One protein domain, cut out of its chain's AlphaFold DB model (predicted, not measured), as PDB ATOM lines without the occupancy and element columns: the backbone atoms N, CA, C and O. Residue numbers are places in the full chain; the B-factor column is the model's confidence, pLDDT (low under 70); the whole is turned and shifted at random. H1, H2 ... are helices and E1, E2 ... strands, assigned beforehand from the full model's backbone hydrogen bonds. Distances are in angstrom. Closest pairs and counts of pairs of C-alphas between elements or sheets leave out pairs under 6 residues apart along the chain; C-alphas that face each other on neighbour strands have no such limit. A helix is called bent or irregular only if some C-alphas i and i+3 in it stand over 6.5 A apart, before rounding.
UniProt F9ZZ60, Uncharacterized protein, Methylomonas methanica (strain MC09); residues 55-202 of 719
ATOM      1  N   ASP A  55     132.430 140.428 141.191       89.94
ATOM      2  CA  ASP A  55     131.766 140.886 142.414       89.94
ATOM      3  C   ASP A  55     130.262 141.108 142.187       89.94
ATOM      4  O   ASP A  55     129.459 140.853 143.087       89.94
ATOM      5  N   THR A  56     129.856 141.441 140.957       93.31
ATOM      6  CA  THR A  56     128.447 141.438 140.533       93.31
ATOM      7  C   THR A  56     127.845 140.030 140.613       93.31
ATOM      8  O   THR A  56     126.792 139.854 141.226       93.31
ATOM      9  N   LEU A  57     128.546 139.004 140.112       91.06
ATOM     10  CA  LEU A  57     128.084 137.612 140.199       91.06
ATOM     11  C   LEU A  57     128.015 137.094 141.653       91.06
ATOM     12  O   LEU A  57     127.066 136.396 142.011       91.06
ATOM     13  N   LYS A  58     128.969 137.465 142.520       87.94
ATOM     14  CA  LYS A  58     128.909 137.147 143.964       87.94
ATOM     15  C   LYS A  58     127.696 137.776 144.648       87.94
ATOM     16  O   LYS A  58     127.041 137.118 145.453       87.94
ATOM     17  N   LEU A  59     127.409 139.048 144.359       89.75
ATOM     18  CA  LEU A  59     126.250 139.749 144.919       89.75
ATOM     19  C   LEU A  59     124.941 139.098 144.455       89.75
ATOM     20  O   LEU A  59     124.056 138.881 145.284       89.75
ATOM     21  N   ALA A  60     124.858 138.693 143.183       90.31
ATOM     22  CA  ALA A  60     123.733 137.927 142.653       90.31
ATOM     23  C   ALA A  60     123.538 136.594 143.405       90.31
ATOM     24  O   ALA A  60     122.436 136.322 143.880       90.31
ATOM     25  N   LEU A  61     124.606 135.809 143.604       88.25
ATOM     26  CA  LEU A  61     124.563 134.549 144.363       88.25
ATOM     27  C   LEU A  61     124.139 134.751 145.826       88.25
ATOM     28  O   LEU A  61     123.369 133.956 146.364       88.25
ATOM     29  N   ASN A  62     124.616 135.814 146.476       86.75
ATOM     30  CA  ASN A  62     124.243 136.135 147.854       86.75
ATOM     31  C   ASN A  62     122.771 136.565 147.962       86.75
ATOM     32  O   ASN A  62     122.061 136.078 148.838       86.75
ATOM     33  N   SER A  63     122.287 137.412 147.048       86.19
ATOM     34  CA  SER A  63     120.878 137.823 147.016       86.19
ATOM     35  C   SER A  63     119.953 136.642 146.704       86.19
ATOM     36  O   SER A  63     118.957 136.427 147.400       86.19
ATOM     37  N   TRP A  64     120.311 135.813 145.715       89.19
ATOM     38  CA  TRP A  64     119.607 134.567 145.403       89.19
ATOM     39  C   TRP A  64     119.540 133.653 146.634       89.19
ATOM     40  O   TRP A  64     118.460 133.185 146.983       89.19
ATOM     41  N   ARG A  65     120.657 133.480 147.356       87.06
ATOM     42  CA  ARG A  65     120.751 132.651 148.570       87.06
ATOM     43  C   ARG A  65     119.809 133.122 149.666       87.06
ATOM     44  O   ARG A  65     119.043 132.314 150.182       87.06
ATOM     45  N   THR A  66     119.842 134.412 149.997       85.00
ATOM     46  CA  THR A  66     118.950 134.994 151.007       85.00
ATOM     47  C   THR A  66     117.485 134.800 150.621       85.00
ATOM     48  O   THR A  66     116.684 134.390 151.457       85.00
ATOM     49  N   ASN A  67     117.134 135.009 149.348       84.50
ATOM     50  CA  ASN A  67     115.774 134.803 148.848       84.50
ATOM     51  C   ASN A  67     115.347 133.324 148.828       84.50
ATOM     52  O   ASN A  67     114.184 133.021 149.095       84.50
ATOM     53  N   TYR A  68     116.265 132.405 148.522       85.62
ATOM     54  CA  TYR A  68     116.032 130.963 148.520       85.62
ATOM     55  C   TYR A  68     115.797 130.440 149.943       85.62
ATOM     56  O   TYR A  68     114.754 129.845 150.214       85.62
ATOM     57  N   GLU A  69     116.709 130.737 150.874       86.62
ATOM     58  CA  GLU A  69     116.609 130.321 152.279       86.62
ATOM     59  C   GLU A  69     115.381 130.961 152.969       86.62
ATOM     60  O   GLU A  69     114.646 130.273 153.677       86.62
ATOM     61  N   ALA A  70     115.052 132.230 152.677       84.25
ATOM     62  CA  ALA A  70     113.839 132.887 153.186       84.25
ATOM     63  C   ALA A  70     112.522 132.257 152.685       84.25
ATOM     64  O   ALA A  70     111.501 132.339 153.368       84.25
ATOM     65  N   LYS A  71     112.530 131.600 151.517       82.31
ATOM     66  CA  LYS A  71     111.381 130.858 150.961       82.31
ATOM     67  C   LYS A  71     111.344 129.385 151.407       82.31
ATOM     68  O   LYS A  71     110.618 128.583 150.819       82.31
ATOM     69  N   GLY A  72     112.109 129.021 152.440       82.44
ATOM     70  CA  GLY A  72     112.196 127.654 152.965       82.44
ATOM     71  C   GLY A  72     113.141 126.737 152.181       82.44
ATOM     72  O   GLY A  72     113.115 125.524 152.384       82.44
ATOM     73  N   GLY A  73     113.965 127.294 151.288       84.94
ATOM     74  CA  GLY A  73     115.086 126.584 150.679       84.94
ATOM     75  C   GLY A  73     116.088 126.124 151.740       84.94
ATOM     76  O   GLY A  73     116.295 126.797 152.749       84.94
ATOM     77  N   SER A  74     116.684 124.950 151.541       83.38
ATOM     78  CA  SER A  74     117.496 124.286 152.564       83.38
ATOM     79  C   SER A  74     118.700 123.576 151.944       83.38
ATOM     80  O   SER A  74     118.557 122.953 150.887       83.38
ATOM     81  N   PRO A  75     119.868 123.556 152.615       78.12
ATOM     82  CA  PRO A  75     120.991 122.726 152.192       78.12
ATOM     83  C   PRO A  75     120.684 121.216 152.285       78.12
ATOM     84  O   PRO A  75     121.453 120.420 151.762       78.12
ATOM     85  N   GLU A  76     119.577 120.807 152.922       83.25
ATOM     86  CA  GLU A  76     119.132 119.406 152.944       83.25
ATOM     87  C   GLU A  76     118.173 119.054 151.794       83.25
ATOM     88  O   GLU A  76     118.074 117.881 151.450       83.25
ATOM     89  N   ILE A  77     117.456 120.024 151.207       87.44
ATOM     90  CA  ILE A  77     116.372 119.772 150.238       87.44
ATOM     91  C   ILE A  77     116.628 120.546 148.948       87.44
ATOM     92  O   ILE A  77     116.335 121.737 148.858       87.44
ATOM     93  N   LEU A  78     117.102 119.833 147.931       87.50
ATOM     94  CA  LEU A  78     117.178 120.326 146.564       87.50
ATOM     95  C   LEU A  78     115.770 120.472 145.981       87.50
ATOM     96  O   LEU A  78     114.938 119.578 146.137       87.50
ATOM     97  N   LYS A  79     115.510 121.571 145.266       89.88
ATOM     98  CA  LYS A  79     114.208 121.842 144.647       89.88
ATOM     99  C   LYS A  79     114.352 122.607 143.336       89.88
ATOM    100  O   LYS A  79     114.956 123.673 143.333       89.88
ATOM    101  N   PHE A  80     113.749 122.097 142.264       88.75
ATOM    102  CA  PHE A  80     113.656 122.770 140.961       88.75
ATOM    103  C   PHE A  80     112.424 122.294 140.171       88.75
ATOM    104  O   PHE A  80     111.731 121.350 140.568       88.75
ATOM    105  N   SER A  81     112.120 122.996 139.080       91.19
ATOM    106  CA  SER A  81     110.938 122.769 138.242       91.19
ATOM    107  C   SER A  81     111.296 122.059 136.935       91.19
ATOM    108  O   SER A  81     112.419 122.154 136.451       91.19
ATOM    109  N   LEU A  82     110.319 121.356 136.364       92.62
ATOM    110  CA  LEU A  82     110.381 120.722 135.048       92.62
ATOM    111  C   LEU A  82     109.241 121.261 134.174       92.62
ATOM    112  O   LEU A  82     108.152 121.549 134.680       92.62
ATOM    113  N   GLY A  83     109.431 121.315 132.859       91.25
ATOM    114  CA  GLY A  83     108.381 121.721 131.928       91.25
ATOM    115  C   GLY A  83     108.635 121.324 130.478       91.25
ATOM    116  O   GLY A  83     109.579 120.597 130.161       91.25
ATOM    117  N   TYR A  84     107.741 121.765 129.595       89.25
ATOM    118  CA  TYR A  84     107.855 121.517 128.160       89.25
ATOM    119  C   TYR A  84     109.046 122.282 127.582       89.25
ATOM    120  O   TYR A  84     109.065 123.513 127.586       89.25
ATOM    121  N   SER A  85     110.022 121.563 127.034       86.25
ATOM    122  CA  SER A  85     111.151 122.167 126.334       86.25
ATOM    123  C   SER A  85     110.957 122.048 124.829       86.25
ATOM    124  O   SER A  85     111.013 120.948 124.288       86.25
ATOM    125  N   LYS A  86     110.834 123.176 124.113       80.19
ATOM    126  CA  LYS A  86     110.851 123.185 122.634       80.19
ATOM    127  C   LYS A  86     112.162 122.655 122.029       80.19
ATOM    128  O   LYS A  86     112.249 122.486 120.812       80.19
ATOM    129  N   VAL A  87     113.186 122.433 122.853       82.44
ATOM    130  CA  VAL A  87     114.489 121.872 122.477       82.44
ATOM    131  C   VAL A  87     114.524 120.358 122.715       82.44
ATOM    132  O   VAL A  87     114.903 119.626 121.802       82.44
ATOM    133  N   LEU A  88     114.087 119.895 123.892       85.50
ATOM    134  CA  LEU A  88     114.217 118.501 124.336       85.50
ATOM    135  C   LEU A  88     112.937 117.669 124.111       85.50
ATOM    136  O   LEU A  88     113.016 116.539 123.622       85.50
ATOM    137  N   SER A  89     111.762 118.219 124.441       87.38
ATOM    138  CA  SER A  89     110.472 117.514 124.421       87.38
ATOM    139  C   SER A  89     110.009 117.169 123.003       87.38
ATOM    140  O   SER A  89     110.067 118.000 122.096       87.38
ATOM    141  N   LYS A  90     109.459 115.961 122.814       86.44
ATOM    142  CA  LYS A  90     108.920 115.510 121.513       86.44
ATOM    143  C   LYS A  90     107.456 115.883 121.274       86.44
ATOM    144  O   LYS A  90     107.027 115.949 120.125       86.44
ATOM    145  N   GLN A  91     106.690 116.127 122.336       84.69
ATOM    146  CA  GLN A  91     105.273 116.492 122.266       84.69
ATOM    147  C   GLN A  91     105.047 117.843 122.955       84.69
ATOM    148  O   GLN A  91     105.532 118.058 124.065       84.69
ATOM    149  N   LEU A  92     104.287 118.738 122.313       84.38
ATOM    150  CA  LEU A  92     103.801 119.970 122.940       84.38
ATOM    151  C   LEU A  92     102.880 119.629 124.120       84.38
ATOM    152  O   LEU A  92     101.983 118.796 123.988       84.38
ATOM    153  N   THR A  93     103.100 120.265 125.270       85.50
ATOM    154  CA  THR A  93     102.298 120.021 126.473       85.50
ATOM    155  C   THR A  93     102.316 121.210 127.441       85.50
ATOM    156  O   THR A  93     103.308 121.929 127.553       85.50
ATOM    157  N   GLN A  94     101.219 121.387 128.180       84.94
ATOM    158  CA  GLN A  94     101.137 122.315 129.318       84.94
ATOM    159  C   GLN A  94     101.559 121.663 130.645       84.94
ATOM    160  O   GLN A  94     101.489 122.283 131.706       84.94
ATOM    161  N   ALA A  95     102.042 120.418 130.595       90.62
ATOM    162  CA  ALA A  95     102.592 119.718 131.740       90.62
ATOM    163  C   ALA A  95     103.754 120.496 132.381       90.62
ATOM    164  O   ALA A  95     104.640 121.032 131.705       90.62
ATOM    165  N   ARG A  96     103.753 120.535 133.713       91.94
ATOM    166  CA  ARG A  96     104.824 121.069 134.558       91.94
ATOM    167  C   ARG A  96     105.041 120.137 135.741       91.94
ATOM    168  O   ARG A  96     104.089 119.580 136.290       91.94
ATOM    169  N   GLY A  97     106.296 119.984 136.131       92.88
ATOM    170  CA  GLY A  97     106.724 119.185 137.267       92.88
ATOM    171  C   GLY A  97     107.458 120.027 138.304       92.88
ATOM    172  O   GLY A  97     108.022 121.072 137.991       92.88
ATOM    173  N   GLN A  98     107.489 119.552 139.540       93.44
ATOM    174  CA  GLN A  98     108.369 120.052 140.586       93.44
ATOM    175  C   GLN A  98     109.014 118.863 141.283       93.44
ATOM    176  O   GLN A  98     108.312 117.995 141.805       93.44
ATOM    177  N   LEU A  99     110.343 118.853 141.304       93.56
ATOM    178  CA  LEU A  99     111.134 117.884 142.042       93.56
ATOM    179  C   LEU A  99     111.540 118.475 143.393       93.56
ATOM    180  O   LEU A  99     111.926 119.642 143.481       93.56
ATOM    181  N   GLN A 100     111.477 117.658 144.435       94.19
ATOM    182  CA  GLN A 100     112.107 117.903 145.725       94.19
ATOM    183  C   GLN A 100     112.914 116.657 146.089       94.19
ATOM    184  O   GLN A 100     112.384 115.549 146.041       94.19
ATOM    185  N   PHE A 101     114.192 116.824 146.420       90.88
ATOM    186  CA  PHE A 101     115.092 115.722 146.749       90.88
ATOM    187  C   PHE A 101     115.871 116.034 148.025       90.88
ATOM    188  O   PHE A 101     116.624 117.006 148.099       90.88
ATOM    189  N   ASN A 102     115.667 115.207 149.044       90.00
ATOM    190  CA  ASN A 102     116.322 115.321 150.330       90.00
ATOM    191  C   ASN A 102     117.698 114.639 150.276       90.00
ATOM    192  O   ASN A 102     117.815 113.413 150.322       90.00
ATOM    193  N   LEU A 103     118.756 115.450 150.229       84.50
ATOM    194  CA  LEU A 103     120.154 115.021 150.109       84.50
ATOM    195  C   LEU A 103     120.658 114.226 151.330       84.50
ATOM    196  O   LEU A 103     121.735 113.623 151.289       84.50
ATOM    197  N   LYS A 104     119.888 114.223 152.425       83.56
ATOM    198  CA  LYS A 104     120.194 113.543 153.686       83.56
ATOM    199  C   LYS A 104     119.530 112.174 153.792       83.56
ATOM    200  O   LYS A 104     120.213 111.207 154.119       83.56
ATOM    201  N   SER A 105     118.222 112.094 153.540       88.12
ATOM    202  CA  SER A 105     117.445 110.847 153.641       88.12
ATOM    203  C   SER A 105     117.416 110.033 152.346       88.12
ATOM    204  O   SER A 105     117.153 108.835 152.401       88.12
ATOM    205  N   GLY A 106     117.677 110.660 151.196       88.31
ATOM    206  CA  GLY A 106     117.443 110.072 149.876       88.31
ATOM    207  C   GLY A 106     115.981 110.149 149.421       88.31
ATOM    208  O   GLY A 106     115.665 109.672 148.335       88.31
ATOM    209  N   GLU A 107     115.087 110.730 150.225       94.44
ATOM    210  CA  GLU A 107     113.668 110.903 149.897       94.44
ATOM    211  C   GLU A 107     113.499 111.846 148.699       94.44
ATOM    212  O   GLU A 107     114.010 112.968 148.692       94.44
ATOM    213  N   LEU A 108     112.770 111.391 147.686       94.62
ATOM    214  CA  LEU A 108     112.477 112.119 146.464       94.62
ATOM    215  C   LEU A 108     110.965 112.208 146.276       94.62
ATOM    216  O   LEU A 108     110.249 111.205 146.267       94.62
ATOM    217  N   VAL A 109     110.494 113.435 146.080       97.00
ATOM    218  CA  VAL A 109     109.091 113.774 145.867       97.00
ATOM    219  C   VAL A 109     108.973 114.532 144.553       97.00
ATOM    220  O   VAL A 109     109.527 115.618 144.395       97.00
ATOM    221  N   PHE A 110     108.199 113.990 143.622       97.31
ATOM    222  CA  PHE A 110     107.831 114.661 142.380       97.31
ATOM    223  C   PHE A 110     106.337 114.990 142.382       97.31
ATOM    224  O   PHE A 110     105.503 114.153 142.731       97.31
ATOM    225  N   GLN A 111     105.993 116.215 141.989       96.81
ATOM    226  CA  GLN A 111     104.617 116.690 141.836       96.81
ATOM    227  C   GLN A 111     104.399 117.203 140.417       96.81
ATOM    228  O   GLN A 111     105.226 117.949 139.905       96.81
ATOM    229  N   ALA A 112     103.272 116.849 139.807       94.56
ATOM    230  CA  ALA A 112     102.924 117.200 138.435       94.56
ATOM    231  C   ALA A 112     101.592 117.969 138.357       94.56
ATOM    232  O   ALA A 112     100.623 117.594 139.023       94.56
ATOM    233  N   LYS A 113     101.538 119.003 137.504       94.12
ATOM    234  CA  LYS A 113     100.324 119.727 137.072       94.12
ATOM    235  C   LYS A 113     100.249 119.775 135.537       94.12
ATOM    236  O   LYS A 113     101.285 119.755 134.882       94.12
ATOM    237  N   GLY A 114      99.051 119.874 134.962       91.25
ATOM    238  CA  GLY A 114      98.845 120.014 133.512       91.25
ATOM    239  C   GLY A 114      99.092 118.743 132.685       91.25
ATOM    240  O   GLY A 114      99.330 118.846 131.488       91.25
ATOM    241  N   PHE A 115      99.076 117.561 133.309       93.94
ATOM    242  CA  PHE A 115      99.275 116.277 132.624       93.94
ATOM    243  C   PHE A 115      97.958 115.676 132.119       93.94
ATOM    244  O   PHE A 115      96.973 115.632 132.861       93.94
ATOM    245  N   ASP A 116      97.971 115.131 130.902       93.88
ATOM    246  CA  ASP A 116      96.900 114.263 130.406       93.88
ATOM    247  C   ASP A 116      96.769 113.001 131.276       93.88
ATOM    248  O   ASP A 116      97.713 112.579 131.948       93.88
ATOM    249  N   ALA A 117      95.585 112.386 131.290       95.12
ATOM    250  CA  ALA A 117      95.360 111.171 132.069       95.12
ATOM    251  C   ALA A 117      96.150 109.986 131.483       95.12
ATOM    252  O   ALA A 117      95.989 109.651 130.308       95.12
ATOM    253  N   GLY A 118      96.973 109.326 132.301       96.12
ATOM    254  CA  GLY A 118      97.838 108.235 131.849       96.12
ATOM    255  C   GLY A 118      98.910 107.833 132.861       96.12
ATOM    256  O   GLY A 118      98.961 108.356 133.974       96.12
ATOM    257  N   GLU A 119      99.773 106.896 132.472       97.50
ATOM    258  CA  GLU A 119     100.967 106.519 133.236       97.50
ATOM    259  C   GLU A 119     102.228 107.166 132.645       97.50
ATOM    260  O   GLU A 119     102.390 107.248 131.424       97.50
ATOM    261  N   TYR A 120     103.139 107.580 133.522       97.56
ATOM    262  CA  TYR A 120     104.378 108.276 133.184       97.56
ATOM    263  C   TYR A 120     105.536 107.746 134.038       97.56
ATOM    264  O   TYR A 120     105.351 107.415 135.210       97.56
ATOM    265  N   ASP A 121     106.732 107.680 133.459       97.31
ATOM    266  CA  ASP A 121     107.954 107.224 134.124       97.31
ATOM    267  C   ASP A 121     108.893 108.427 134.370       97.31
ATOM    268  O   ASP A 121     109.066 109.276 133.493       97.31
ATOM    269  N   LEU A 122     109.479 108.521 135.572       96.62
ATOM    270  CA  LEU A 122     110.418 109.582 135.972       96.62
ATOM    271  C   LEU A 122     111.864 109.058 135.965       96.62
ATOM    272  O   LEU A 122     112.140 107.969 136.479       96.62
ATOM    273  N   TRP A 123     112.787 109.858 135.434       94.75
ATOM    274  CA  TRP A 123     114.167 109.466 135.148       94.75
ATOM    275  C   TRP A 123     115.187 110.526 135.574       94.75
ATOM    276  O   TRP A 123     114.952 111.724 135.429       94.75
ATOM    277  N   LEU A 124     116.341 110.058 136.046       91.69
ATOM    278  CA  LEU A 124     117.552 110.833 136.325       91.69
ATOM    279  C   LEU A 124     118.565 110.614 135.190       91.69
ATOM    280  O   LEU A 124     118.744 109.461 134.784       91.69
ATOM    281  N   PHE A 125     119.251 111.669 134.748       90.31
ATOM    282  CA  PHE A 125     120.298 111.624 133.720       90.31
ATOM    283  C   PHE A 125     121.613 112.267 134.196       90.31
ATOM    284  O   PHE A 125     121.596 113.305 134.862       90.31
ATOM    285  N   ASP A 126     122.718 111.621 133.826       87.69
ATOM    286  CA  ASP A 126     124.114 112.079 133.893       87.69
ATOM    287  C   ASP A 126     124.604 112.179 132.445       87.69
ATOM    288  O   ASP A 126     124.838 111.145 131.809       87.69
ATOM    289  N   ASN A 127     124.691 113.407 131.928       78.62
ATOM    290  CA  ASN A 127     124.914 113.722 130.508       78.62
ATOM    291  C   ASN A 127     126.401 113.569 130.100       78.62
ATOM    292  O   ASN A 127     126.783 113.814 128.952       78.62
ATOM    293  N   LEU A 128     127.274 113.185 131.046       76.81
ATOM    294  CA  LEU A 128     128.718 113.003 130.858       76.81
ATOM    295  C   LEU A 128     129.382 114.244 130.208       76.81
ATOM    296  O   LEU A 128     129.068 115.377 130.562       76.81
ATOM    297  N   GLU A 129     130.343 114.069 129.291       65.62
ATOM    298  CA  GLU A 129     130.936 115.184 128.517       65.62
ATOM    299  C   GLU A 129     130.117 115.527 127.245       65.62
ATOM    300  O   GLU A 129     130.650 116.127 126.308       65.62
ATOM    301  N   GLY A 130     128.844 115.112 127.190       67.75
ATOM    302  CA  GLY A 130     127.937 115.280 126.054       67.75
ATOM    303  C   GLY A 130     127.230 116.639 125.994       67.75
ATOM    304  O   GLY A 130     127.678 117.643 126.556       67.75
ATOM    305  N   SER A 131     126.117 116.680 125.259       77.38
ATOM    306  CA  SER A 131     125.219 117.840 125.220       77.38
ATOM    307  C   SER A 131     124.122 117.748 126.293       77.38
ATOM    308  O   SER A 131     124.013 116.747 126.987       77.38
ATOM    309  N   VAL A 132     123.278 118.778 126.438       80.81
ATOM    310  CA  VAL A 132     122.078 118.689 127.306       80.81
ATOM    311  C   VAL A 132     120.955 117.791 126.754       80.81
ATOM    312  O   VAL A 132     119.919 117.634 127.402       80.81
ATOM    313  N   LEU A 133     121.107 117.219 125.553       79.31
ATOM    314  CA  LEU A 133     120.211 116.156 125.099       79.31
ATOM    315  C   LEU A 133     120.612 114.834 125.760       79.31
ATOM    316  O   LEU A 133     121.790 114.503 125.739       79.31
ATOM    317  N   PRO A 134     119.639 114.030 126.217       80.75
ATOM    318  CA  PRO A 134     119.854 112.616 126.476       80.75
ATOM    319  C   PRO A 134     120.465 111.907 125.265       80.75
ATOM    320  O   PRO A 134     119.910 111.958 124.162       80.75
ATOM    321  N   GLU A 135     121.568 111.205 125.479       82.81
ATOM    322  CA  GLU A 135     122.331 110.500 124.457       82.81
ATOM    323  C   GLU A 135     122.498 109.004 124.796       82.81
ATOM    324  O   GLU A 135     122.392 108.543 125.936       82.81
ATOM    325  N   ALA A 136     122.739 108.190 123.763       72.56
ATOM    326  CA  ALA A 136     122.916 106.745 123.897       72.56
ATOM    327  C   ALA A 136     124.305 106.405 124.477       72.56
ATOM    328  O   ALA A 136     125.219 106.002 123.758       72.56
ATOM    329  N   GLY A 137     124.447 106.567 125.791       77.44
ATOM    330  CA  GLY A 137     125.693 106.371 126.538       77.44
ATOM    331  C   GLY A 137     125.659 106.973 127.946       77.44
ATOM    332  O   GLY A 137     126.430 106.541 128.806       77.44
ATOM    333  N   ASP A 138     124.738 107.908 128.180       85.06
ATOM    334  CA  ASP A 138     124.492 108.560 129.466       85.06
ATOM    335  C   ASP A 138     124.156 107.563 130.574       85.06
ATOM    336  O   ASP A 138     123.571 106.496 130.340       85.06
ATOM    337  N   LYS A 139     124.465 107.928 131.825       87.19
ATOM    338  CA  LYS A 139     123.972 107.132 132.955       87.19
ATOM    339  C   LYS A 139     122.526 107.530 133.210       87.19
ATOM    340  O   LYS A 139     122.230 108.683 133.510       87.19
ATOM    341  N   THR A 140     121.631 106.552 133.156       90.19
ATOM    342  CA  THR A 140     120.199 106.757 133.397       90.19
ATOM    343  C   THR A 140     119.735 105.983 134.622       90.19
ATOM    344  O   THR A 140     120.072 104.804 134.769       90.19
ATOM    345  N   LEU A 141     118.898 106.591 135.463       91.06
ATOM    346  CA  LEU A 141     118.221 105.900 136.563       91.06
ATOM    347  C   LEU A 141     116.706 106.103 136.475       91.06
ATOM    348  O   LEU A 141     116.221 107.223 136.604       91.06
ATOM    349  N   HIS A 142     115.954 105.009 136.329       93.69
ATOM    350  CA  HIS A 142     114.502 105.013 136.539       93.69
ATOM    351  C   HIS A 142     114.210 105.217 138.028       93.69
ATOM    352  O   HIS A 142     114.642 104.420 138.866       93.69
ATOM    353  N   LEU A 143     113.506 106.301 138.350       93.56
ATOM    354  CA  LEU A 143     113.152 106.688 139.719       93.56
ATOM    355  C   LEU A 143     111.804 106.091 140.144       93.56
ATOM    356  O   LEU A 143     111.579 105.853 141.332       93.56
ATOM    357  N   GLY A 144     110.923 105.825 139.177       95.12
ATOM    358  CA  GLY A 144     109.643 105.161 139.383       95.12
ATOM    359  C   GLY A 144     108.575 105.597 138.384       95.12
ATOM    360  O   GLY A 144     108.794 106.469 137.540       95.12
ATOM    361  N   ARG A 145     107.397 104.984 138.515       97.00
ATOM    362  CA  ARG A 145     106.200 105.272 137.721       97.00
ATOM    363  C   ARG A 145     105.168 106.028 138.542       97.00
ATOM    364  O   ARG A 145     104.958 105.695 139.705       97.00
ATOM    365  N   PHE A 146     104.465 106.969 137.920       97.50
ATOM    366  CA  PHE A 146     103.282 107.599 138.497       97.50
ATOM    367  C   PHE A 146     102.108 107.623 137.517       97.50
ATOM    368  O   PHE A 146     102.279 107.657 136.298       97.50
ATOM    369  N   THR A 147     100.897 107.643 138.066       97.50
ATOM    370  CA  THR A 147      99.666 107.886 137.309       97.50
ATOM    371  C   THR A 147      99.306 109.365 137.408       97.50
ATOM    372  O   THR A 147      99.306 109.935 138.502       97.50
ATOM    373  N   ALA A 148      98.977 109.988 136.280       96.38
ATOM    374  CA  ALA A 148      98.349 111.299 136.238       96.38
ATOM    375  C   ALA A 148      96.828 111.156 136.072       96.38
ATOM    376  O   ALA A 148      96.349 110.405 135.222       96.38
ATOM    377  N   ALA A 149      96.064 111.890 136.880       94.31
ATOM    378  CA  ALA A 149      94.607 111.942 136.831       94.31
ATOM    379  C   ALA A 149      94.111 113.350 137.197       94.31
ATOM    380  O   ALA A 149      94.650 113.999 138.093       94.31
ATOM    381  N   GLY A 150      93.088 113.848 136.494       90.50
ATOM    382  CA  GLY A 150      92.543 115.193 136.739       90.50
ATOM    383  C   GLY A 150      93.582 116.315 136.602       90.50
ATOM    384  O   GLY A 150      93.576 117.257 137.395       90.50
ATOM    385  N   GLY A 151      94.520 116.185 135.659       92.56
ATOM    386  CA  GLY A 151      95.604 117.148 135.454       92.56
ATOM    387  C   GLY A 151      96.778 117.031 136.430       92.56
ATOM    388  O   GLY A 151      97.716 117.817 136.312       92.56
ATOM    389  N   LYS A 152      96.746 116.114 137.410       95.88
ATOM    390  CA  LYS A 152      97.726 116.040 138.508       95.88
ATOM    391  C   LYS A 152      98.369 114.662 138.616       95.88
ATOM    392  O   LYS A 152      97.704 113.656 138.407       95.88
ATOM    393  N   GLY A 153      99.640 114.620 139.006       95.81
ATOM    394  CA  GLY A 153     100.380 113.383 139.278       95.81
ATOM    395  C   GLY A 153     101.349 113.547 140.449       95.81
ATOM    396  O   GLY A 153     101.700 114.671 140.819       95.81
ATOM    397  N   ARG A 154     101.770 112.432 141.055       97.25
ATOM    398  CA  ARG A 154     102.732 112.423 142.165       97.25
ATOM    399  C   ARG A 154     103.540 111.128 142.186       97.25
ATOM    400  O   ARG A 154     102.961 110.057 142.043       97.25
ATOM    401  N   LEU A 155     104.843 111.243 142.433       97.75
ATOM    402  CA  LEU A 155     105.719 110.130 142.800       97.75
ATOM    403  C   LEU A 155     106.385 110.448 144.142       97.75
ATOM    404  O   LEU A 155     106.858 111.566 144.350       97.75
ATOM    405  N   GLU A 156     106.435 109.460 145.026       97.56
ATOM    406  CA  GLU A 156     107.257 109.456 146.238       97.56
ATOM    407  C   GLU A 156     108.140 108.209 146.180       97.56
ATOM    408  O   GLU A 156     107.656 107.120 145.864       97.56
ATOM    409  N   THR A 157     109.436 108.359 146.432       95.44
ATOM    410  CA  THR A 157     110.402 107.254 146.427       95.44
ATOM    411  C   THR A 157     111.599 107.604 147.311       95.44
ATOM    412  O   THR A 157     111.793 108.765 147.664       95.44
ATOM    413  N   THR A 158     112.426 106.619 147.651       93.81
ATOM    414  CA  THR A 158     113.676 106.838 148.390       93.81
ATOM    415  C   THR A 158     114.824 106.238 147.599       93.81
ATOM    416  O   THR A 158     114.814 105.052 147.272       93.81
ATOM    417  N   LEU A 159     115.819 107.059 147.274       88.19
ATOM    418  CA  LEU A 159     116.981 106.635 146.507       88.19
ATOM    419  C   LEU A 159     117.999 105.937 147.409       88.19
ATOM    420  O   LEU A 159     118.268 106.366 148.527       88.19
ATOM    421  N   GLU A 160     118.611 104.872 146.901       84.31
ATOM    422  CA  GLU A 160     119.697 104.175 147.586       84.31
ATOM    423  C   GLU A 160     121.049 104.744 147.147       84.31
ATOM    424  O   GLU A 160     121.387 104.726 145.963       84.31
ATOM    425  N   ARG A 161     121.865 105.199 148.106       79.56
ATOM    426  CA  ARG A 161     123.179 105.818 147.841       79.56
ATOM    427  C   ARG A 161     124.088 104.947 146.967       79.56
ATOM    428  O   ARG A 161     124.784 105.456 146.096       79.56
ATOM    429  N   SER A 162     124.075 103.637 147.204       79.69
ATOM    430  CA  SER A 162     124.857 102.631 146.474       79.69
ATOM    431  C   SER A 162     124.565 102.612 144.973       79.69
ATOM    432  O   SER A 162     125.489 102.418 144.188       79.69
ATOM    433  N   ARG A 163     123.310 102.851 144.567       76.19
ATOM    434  CA  ARG A 163     122.873 102.853 143.160       76.19
ATOM    435  C   ARG A 163     123.320 104.092 142.383       76.19
ATOM    436  O   ARG A 163     123.134 104.140 141.173       76.19
ATOM    437  N   LEU A 164     123.872 105.082 143.081       77.38
ATOM    438  CA  LEU A 164     124.179 106.404 142.549       77.38
ATOM    439  C   LEU A 164     125.671 106.757 142.613       77.38
ATOM    440  O   LEU A 164     126.066 107.787 142.089       77.38
ATOM    441  N   LEU A 165     126.531 105.926 143.210       75.38
ATOM    442  CA  LEU A 165     127.967 106.219 143.313       75.38
ATOM    443  C   LEU A 165     128.605 106.494 141.936       75.38
ATOM    444  O   LEU A 165     128.660 105.613 141.082       75.38
ATOM    445  N   GLY A 166     129.128 107.712 141.750       73.12
ATOM    446  CA  GLY A 166     129.730 108.160 140.485       73.12
ATOM    447  C   GLY A 166     128.734 108.694 139.446       73.12
ATOM    448  O   GLY A 166     129.110 108.849 138.283       73.12
ATOM    449  N   PHE A 167     127.490 108.951 139.850       80.94
ATOM    450  CA  PHE A 167     126.448 109.624 139.072       80.94
ATOM    451  C   PHE A 167     126.427 111.125 139.409       80.94
ATOM    452  O   PHE A 167     126.452 111.469 140.593       80.94
ATOM    453  N   ASN A 168     126.325 111.997 138.405       81.25
ATOM    454  CA  ASN A 168     125.936 113.405 138.561       81.25
ATOM    455  C   ASN A 168     124.536 113.599 137.959       81.25
ATOM    456  O   ASN A 168     124.256 113.098 136.882       81.25
ATOM    457  N   MET A 169     123.633 114.280 138.656       84.06
ATOM    458  CA  MET A 169     122.300 114.613 138.159       84.06
ATOM    459  C   MET A 169     122.360 115.927 137.389       84.06
ATOM    460  O   MET A 169     122.217 117.003 137.973       84.06
ATOM    461  N   ASP A 170     122.501 115.826 136.077       83.88
ATOM    462  CA  ASP A 170     122.465 116.981 135.187       83.88
ATOM    463  C   ASP A 170     121.023 117.329 134.805       83.88
ATOM    464  O   ASP A 170     120.610 118.485 134.906       83.88
ATOM    465  N   THR A 171     120.222 116.320 134.442       88.44
ATOM    466  CA  THR A 171     118.842 116.507 133.957       88.44
ATOM    467  C   THR A 171     117.871 115.510 134.598       88.44
ATOM    468  O   THR A 171     118.220 114.368 134.904       88.44
ATOM    469  N   VAL A 172     116.618 115.931 134.792       92.19
ATOM    470  CA  VAL A 172     115.503 115.065 135.205       92.19
ATOM    471  C   VAL A 172     114.412 115.111 134.151       92.19
ATOM    472  O   VAL A 172     114.015 116.187 133.702       92.19
ATOM    473  N   ILE A 173     113.937 113.934 133.747       93.69
ATOM    474  CA  ILE A 173     113.030 113.748 132.613       93.69
ATOM    475  C   ILE A 173     111.808 112.946 133.032       93.69
ATOM    476  O   ILE A 173     111.900 111.973 133.780       93.69
ATOM    477  N   VAL A 174     110.658 113.331 132.487       95.75
ATOM    478  CA  VAL A 174     109.461 112.493 132.444       95.75
ATOM    479  C   VAL A 174     109.281 111.975 131.019       95.75
ATOM    480  O   VAL A 174     109.326 112.766 130.075       95.75
ATOM    481  N   SER A 175     109.022 110.678 130.869       95.25
ATOM    482  CA  SER A 175     108.507 110.059 129.638       95.25
ATOM    483  C   SER A 175     107.109 109.479 129.886       95.25
ATOM    484  O   SER A 175     106.676 109.349 131.037       95.25
ATOM    485  N   LYS A 176     106.369 109.118 128.830       94.62
ATOM    486  CA  LYS A 176     105.188 108.258 129.017       94.62
ATOM    487  C   LYS A 176     105.637 106.852 129.404       94.62
ATOM    488  O   LYS A 176     106.740 106.416 129.071       94.62
ATOM    489  N   ALA A 177     104.773 106.143 130.121       94.56
ATOM    490  CA  ALA A 177     105.098 104.837 130.668       94.56
ATOM    491  C   ALA A 177     105.547 103.825 129.601       94.56
ATOM    492  O   ALA A 177     104.812 103.522 128.663       94.56
ATOM    493  N   GLY A 178     106.737 103.252 129.790       88.56
ATOM    494  CA  GLY A 178     107.318 102.257 128.882       88.56
ATOM    495  C   GLY A 178     107.926 102.805 127.582       88.56
ATOM    496  O   GLY A 178     108.463 102.015 126.808       88.56
ATOM    497  N   GLU A 179     107.894 104.118 127.340       91.56
ATOM    498  CA  GLU A 179     108.657 104.747 126.254       91.56
ATOM    499  C   GLU A 179     110.116 104.984 126.681       91.56
ATOM    500  O   GLU A 179     110.391 105.310 127.840       91.56
ATOM    501  N   ASN A 180     111.061 104.865 125.738       87.56
ATOM    502  CA  ASN A 180     112.466 105.206 125.984       87.56
ATOM    503  C   ASN A 180     112.589 106.714 126.302       87.56
ATOM    504  O   ASN A 180     112.219 107.523 125.444       87.56
ATOM    505  N   PRO A 181     113.118 107.113 127.476       87.06
ATOM    506  CA  PRO A 181     113.256 108.520 127.854       87.06
ATOM    507  C   PRO A 181     114.239 109.313 126.982       87.06
ATOM    508  O   PRO A 181     114.118 110.532 126.925       87.06
ATOM    509  N   VAL A 182     115.171 108.649 126.285       85.75
ATOM    510  CA  VAL A 182     116.062 109.297 125.303       85.75
ATOM    511  C   VAL A 182     115.278 109.714 124.054       85.75
ATOM    512  O   VAL A 182     115.373 110.848 123.583       85.75
ATOM    513  N   ASP A 183     114.443 108.808 123.542       84.62
ATOM    514  CA  ASP A 183     113.690 109.034 122.309       84.62
ATOM    515  C   ASP A 183     112.448 109.910 122.537       84.62
ATOM    516  O   ASP A 183     112.085 110.678 121.649       84.62
ATOM    517  N   ASN A 184     111.803 109.821 123.710       88.38
ATOM    518  CA  ASN A 184     110.486 110.411 123.995       88.38
ATOM    519  C   ASN A 184     110.454 111.211 125.311       88.38
ATOM    520  O   ASN A 184     109.686 110.927 126.235       88.38
ATOM    521  N   VAL A 185     111.272 112.262 125.387       91.44
ATOM    522  CA  VAL A 185     111.172 113.288 126.438       91.44
ATOM    523  C   VAL A 185     109.791 113.962 126.372       91.44
ATOM    524  O   VAL A 185     109.418 114.526 125.339       91.44
ATOM    525  N   PHE A 186     109.037 113.944 127.476       93.25
ATOM    526  CA  PHE A 186     107.753 114.644 127.607       93.25
ATOM    527  C   PHE A 186     107.944 116.019 128.258       93.25
ATOM    528  O   PHE A 186     107.685 117.044 127.626       93.25
ATOM    529  N   ILE A 187     108.494 116.054 129.475       93.19
ATOM    530  CA  ILE A 187     108.994 117.277 130.125       93.19
ATOM    531  C   ILE A 187     110.375 117.030 130.733       93.19
ATOM    532  O   ILE A 187     110.690 115.902 131.115       93.19
ATOM    533  N   ALA A 188     111.174 118.089 130.836       91.88
ATOM    534  CA  ALA A 188     112.530 118.054 131.378       91.88
ATOM    535  C   ALA A 188     112.782 119.247 132.312       91.88
ATOM    536  O   ALA A 188     112.022 120.218 132.307       91.88
ATOM    537  N   GLY A 189     113.839 119.167 133.115       89.31
ATOM    538  CA  GLY A 189     114.341 120.274 133.926       89.31
ATOM    539  C   GLY A 189     115.681 119.936 134.574       89.31
ATOM    540  O   GLY A 189     116.032 118.764 134.730       89.31
ATOM    541  N   THR A 190     116.426 120.970 134.945       86.94
ATOM    542  CA  THR A 190     117.815 120.892 135.423       86.94
ATOM    543  C   THR A 190     118.057 121.955 136.509       86.94
ATOM    544  O   THR A 190     117.381 122.989 136.502       86.94
ATOM    545  N   PRO A 191     118.973 121.737 137.471       85.81
ATOM    546  CA  PRO A 191     119.435 122.789 138.378       85.81
ATOM    547  C   PRO A 191     120.070 123.979 137.632       85.81
ATOM    548  O   PRO A 191     120.964 123.792 136.806       85.81
ATOM    549  N   ASP A 192     119.674 125.210 137.966       85.06
ATOM    550  CA  ASP A 192     120.335 126.425 137.464       85.06
ATOM    551  C   ASP A 192     121.722 126.653 138.104       85.06
ATOM    552  O   ASP A 192     122.089 126.013 139.098       85.06
ATOM    553  N   LEU A 193     122.512 127.580 137.545       87.69
ATOM    554  CA  LEU A 193     123.841 127.913 138.065       87.69
ATOM    555  C   LEU A 193     123.826 128.326 139.543       87.69
ATOM    556  O   LEU A 193     124.743 127.966 140.280       87.69
ATOM    557  N   MET A 194     122.840 129.103 139.990       88.19
ATOM    558  CA  MET A 194     122.806 129.625 141.359       88.19
ATOM    559  C   MET A 194     122.509 128.515 142.364       88.19
ATOM    560  O   MET A 194     123.146 128.460 143.417       88.19
ATOM    561  N   LEU A 195     121.634 127.576 142.001       86.38
ATOM    562  CA  LEU A 195     121.376 126.358 142.757       86.38
ATOM    563  C   LEU A 195     122.641 125.482 142.823       86.38
ATOM    564  O   LEU A 195     123.056 125.097 143.917       86.38
ATOM    565  N   LYS A 196     123.323 125.242 141.691       83.94
ATOM    566  CA  LYS A 196     124.608 124.509 141.649       83.94
ATOM    567  C   LYS A 196     125.684 125.174 142.516       83.94
ATOM    568  O   LYS A 196     126.329 124.503 143.321       83.94
ATOM    569  N   LEU A 197     125.858 126.494 142.398       81.44
ATOM    570  CA  LEU A 197     126.807 127.273 143.201       81.44
ATOM    571  C   LEU A 197     126.446 127.268 144.689       81.44
ATOM    572  O   LEU A 197     127.346 127.195 145.518       81.44
ATOM    573  N   TYR A 198     125.162 127.312 145.048       81.81
ATOM    574  CA  TYR A 198     124.723 127.269 146.441       81.81
ATOM    575  C   TYR A 198     125.117 125.967 147.137       81.81
ATOM    576  O   TYR A 198     125.620 126.020 148.255       81.81
ATOM    577  N   TYR A 199     124.938 124.813 146.489       76.56
ATOM    578  CA  TYR A 199     125.374 123.538 147.065       76.56
ATOM    579  C   TYR A 199     126.891 123.323 146.953       76.56
ATOM    580  O   TYR A 199     127.473 122.701 147.836       76.56
ATOM    581  N   ALA A 200     127.560 123.887 145.939       69.56
ATOM    582  CA  ALA A 200     129.023 123.845 145.830       69.56
ATOM    583  C   ALA A 200     129.751 124.753 146.851       69.56
ATOM    584  O   ALA A 200     130.847 124.412 147.289       69.56
ATOM    585  N   ASP A 201     129.149 125.876 147.264       60.22
ATOM    586  CA  ASP A 201     129.684 126.835 148.255       60.22
ATOM    587  C   ASP A 201     129.402 126.434 149.720       60.22
ATOM    588  O   ASP A 201     129.574 127.230 150.645       60.22
ATOM    589  N   LYS A 202     128.949 125.201 149.980       58.22
ATOM    590  CA  LYS A 202     128.659 124.709 151.340       58.22
ATOM    591  C   LYS A 202     129.696 123.667 151.785       58.22
ATOM    592  O   LYS A 202     129.387 122.479 151.827       58.22
TER     593      LYS A 202
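This is residues 55 to 202 of the 719 residues of an uncharacterized protein of Methylomonas methanica (strain MC09) (UniProt F9ZZ60). One antiparallel sheet of eight strands curls back on itself like a nearly closed barrel, its two edge strands E1 and E8 coming together. Beyond one end of it, two crosswise helices pack together, H3 next to the sheet, which it only grazes, and H1 farther out and off the sheet, while the short helix H2 lies in the link between E6 and E7. The printed part has 148 residues, in the order H1 E1 E2 E3 E4 E5 E6 H2 E7 E8 H3; the sheet runs E1 E2 E3 E6 E5 E4 E7 E8, and the class is mixed, helices and strands. The whole is compact, with a radius of gyration of the C-alphas of 15.6 A and spans of 45 by 35 by 32 A.

Start in the sheet at C-alpha 77, (116.372, 119.772, 150.238), where E1 begins, residues 77 to 83. E2 is residues 96 to 102, E3 residues 107 to 115 with 23.1 A, and E6 residues 151 to 158 with 24.5 A. E5, the longest strand, runs over residues 139 to 149 for 30.0 A; E4 covers residues 118 to 126 for 26.6 A, E7 residues 171 to 176 and E8 residues 187 to 189. Find H1 at C-alpha 55, (131.766, 140.886, 142.414); it runs to residue 70, 22.4 A. H2 is residues 161 to 164, and H3, residues 193 to 200, ends at C-alpha 200, (129.023, 123.845, 145.830).

The twisted sheet is a folded sheet, bent back into two leaves: E1, E2, E3 and E6 face E4, E7 and E8, with E5 as the hinge. Look along E1 E2 E3 and E4 E5 E6 for two meanders, each strand the antiparallel neighbour of the one before; E3 E4 E5 E6 is a Greek key, in which E3 is also the antiparallel neighbour of E6. In the hairpin of E1 and E2, N 82 and O 97 are 2.8 A apart; between E3 and E6, N 110 and O 155 are 2.9 A apart. E5 is staggered: residues 139 to 148 pair with E4, where N 120 and O 146 are 2.9 A apart, and 148 to 149 with E6, where N 149 and O 152 are 2.9 A apart. The closest C-alphas of E1 and E8, Leu 82 and Gly 189, are 4.1 A apart. H3 only grazes the sheet, with residues 195 to 199. H1, not on the sheet, touches H3 with residues 61 to 65 alone, about perpendicular at 77 degrees; their closest C-alphas, Leu 61 and Met 194, are 6.0 A apart. H2 is not on the sheet, but only just, with 4 pairs of C-alphas within 10 A. In H1 and H3 every O i to N i+4 pair is within hydrogen-bond range; H2 is too short for one.

The two C-alphas farthest apart, Asp 55 and Gly 118, are 48.3 A apart. The printed part has no cut, and its long links are E1 to E2 and E4 to E5. Confidence is under 70 at residues 129 to 130 and 200 to 202.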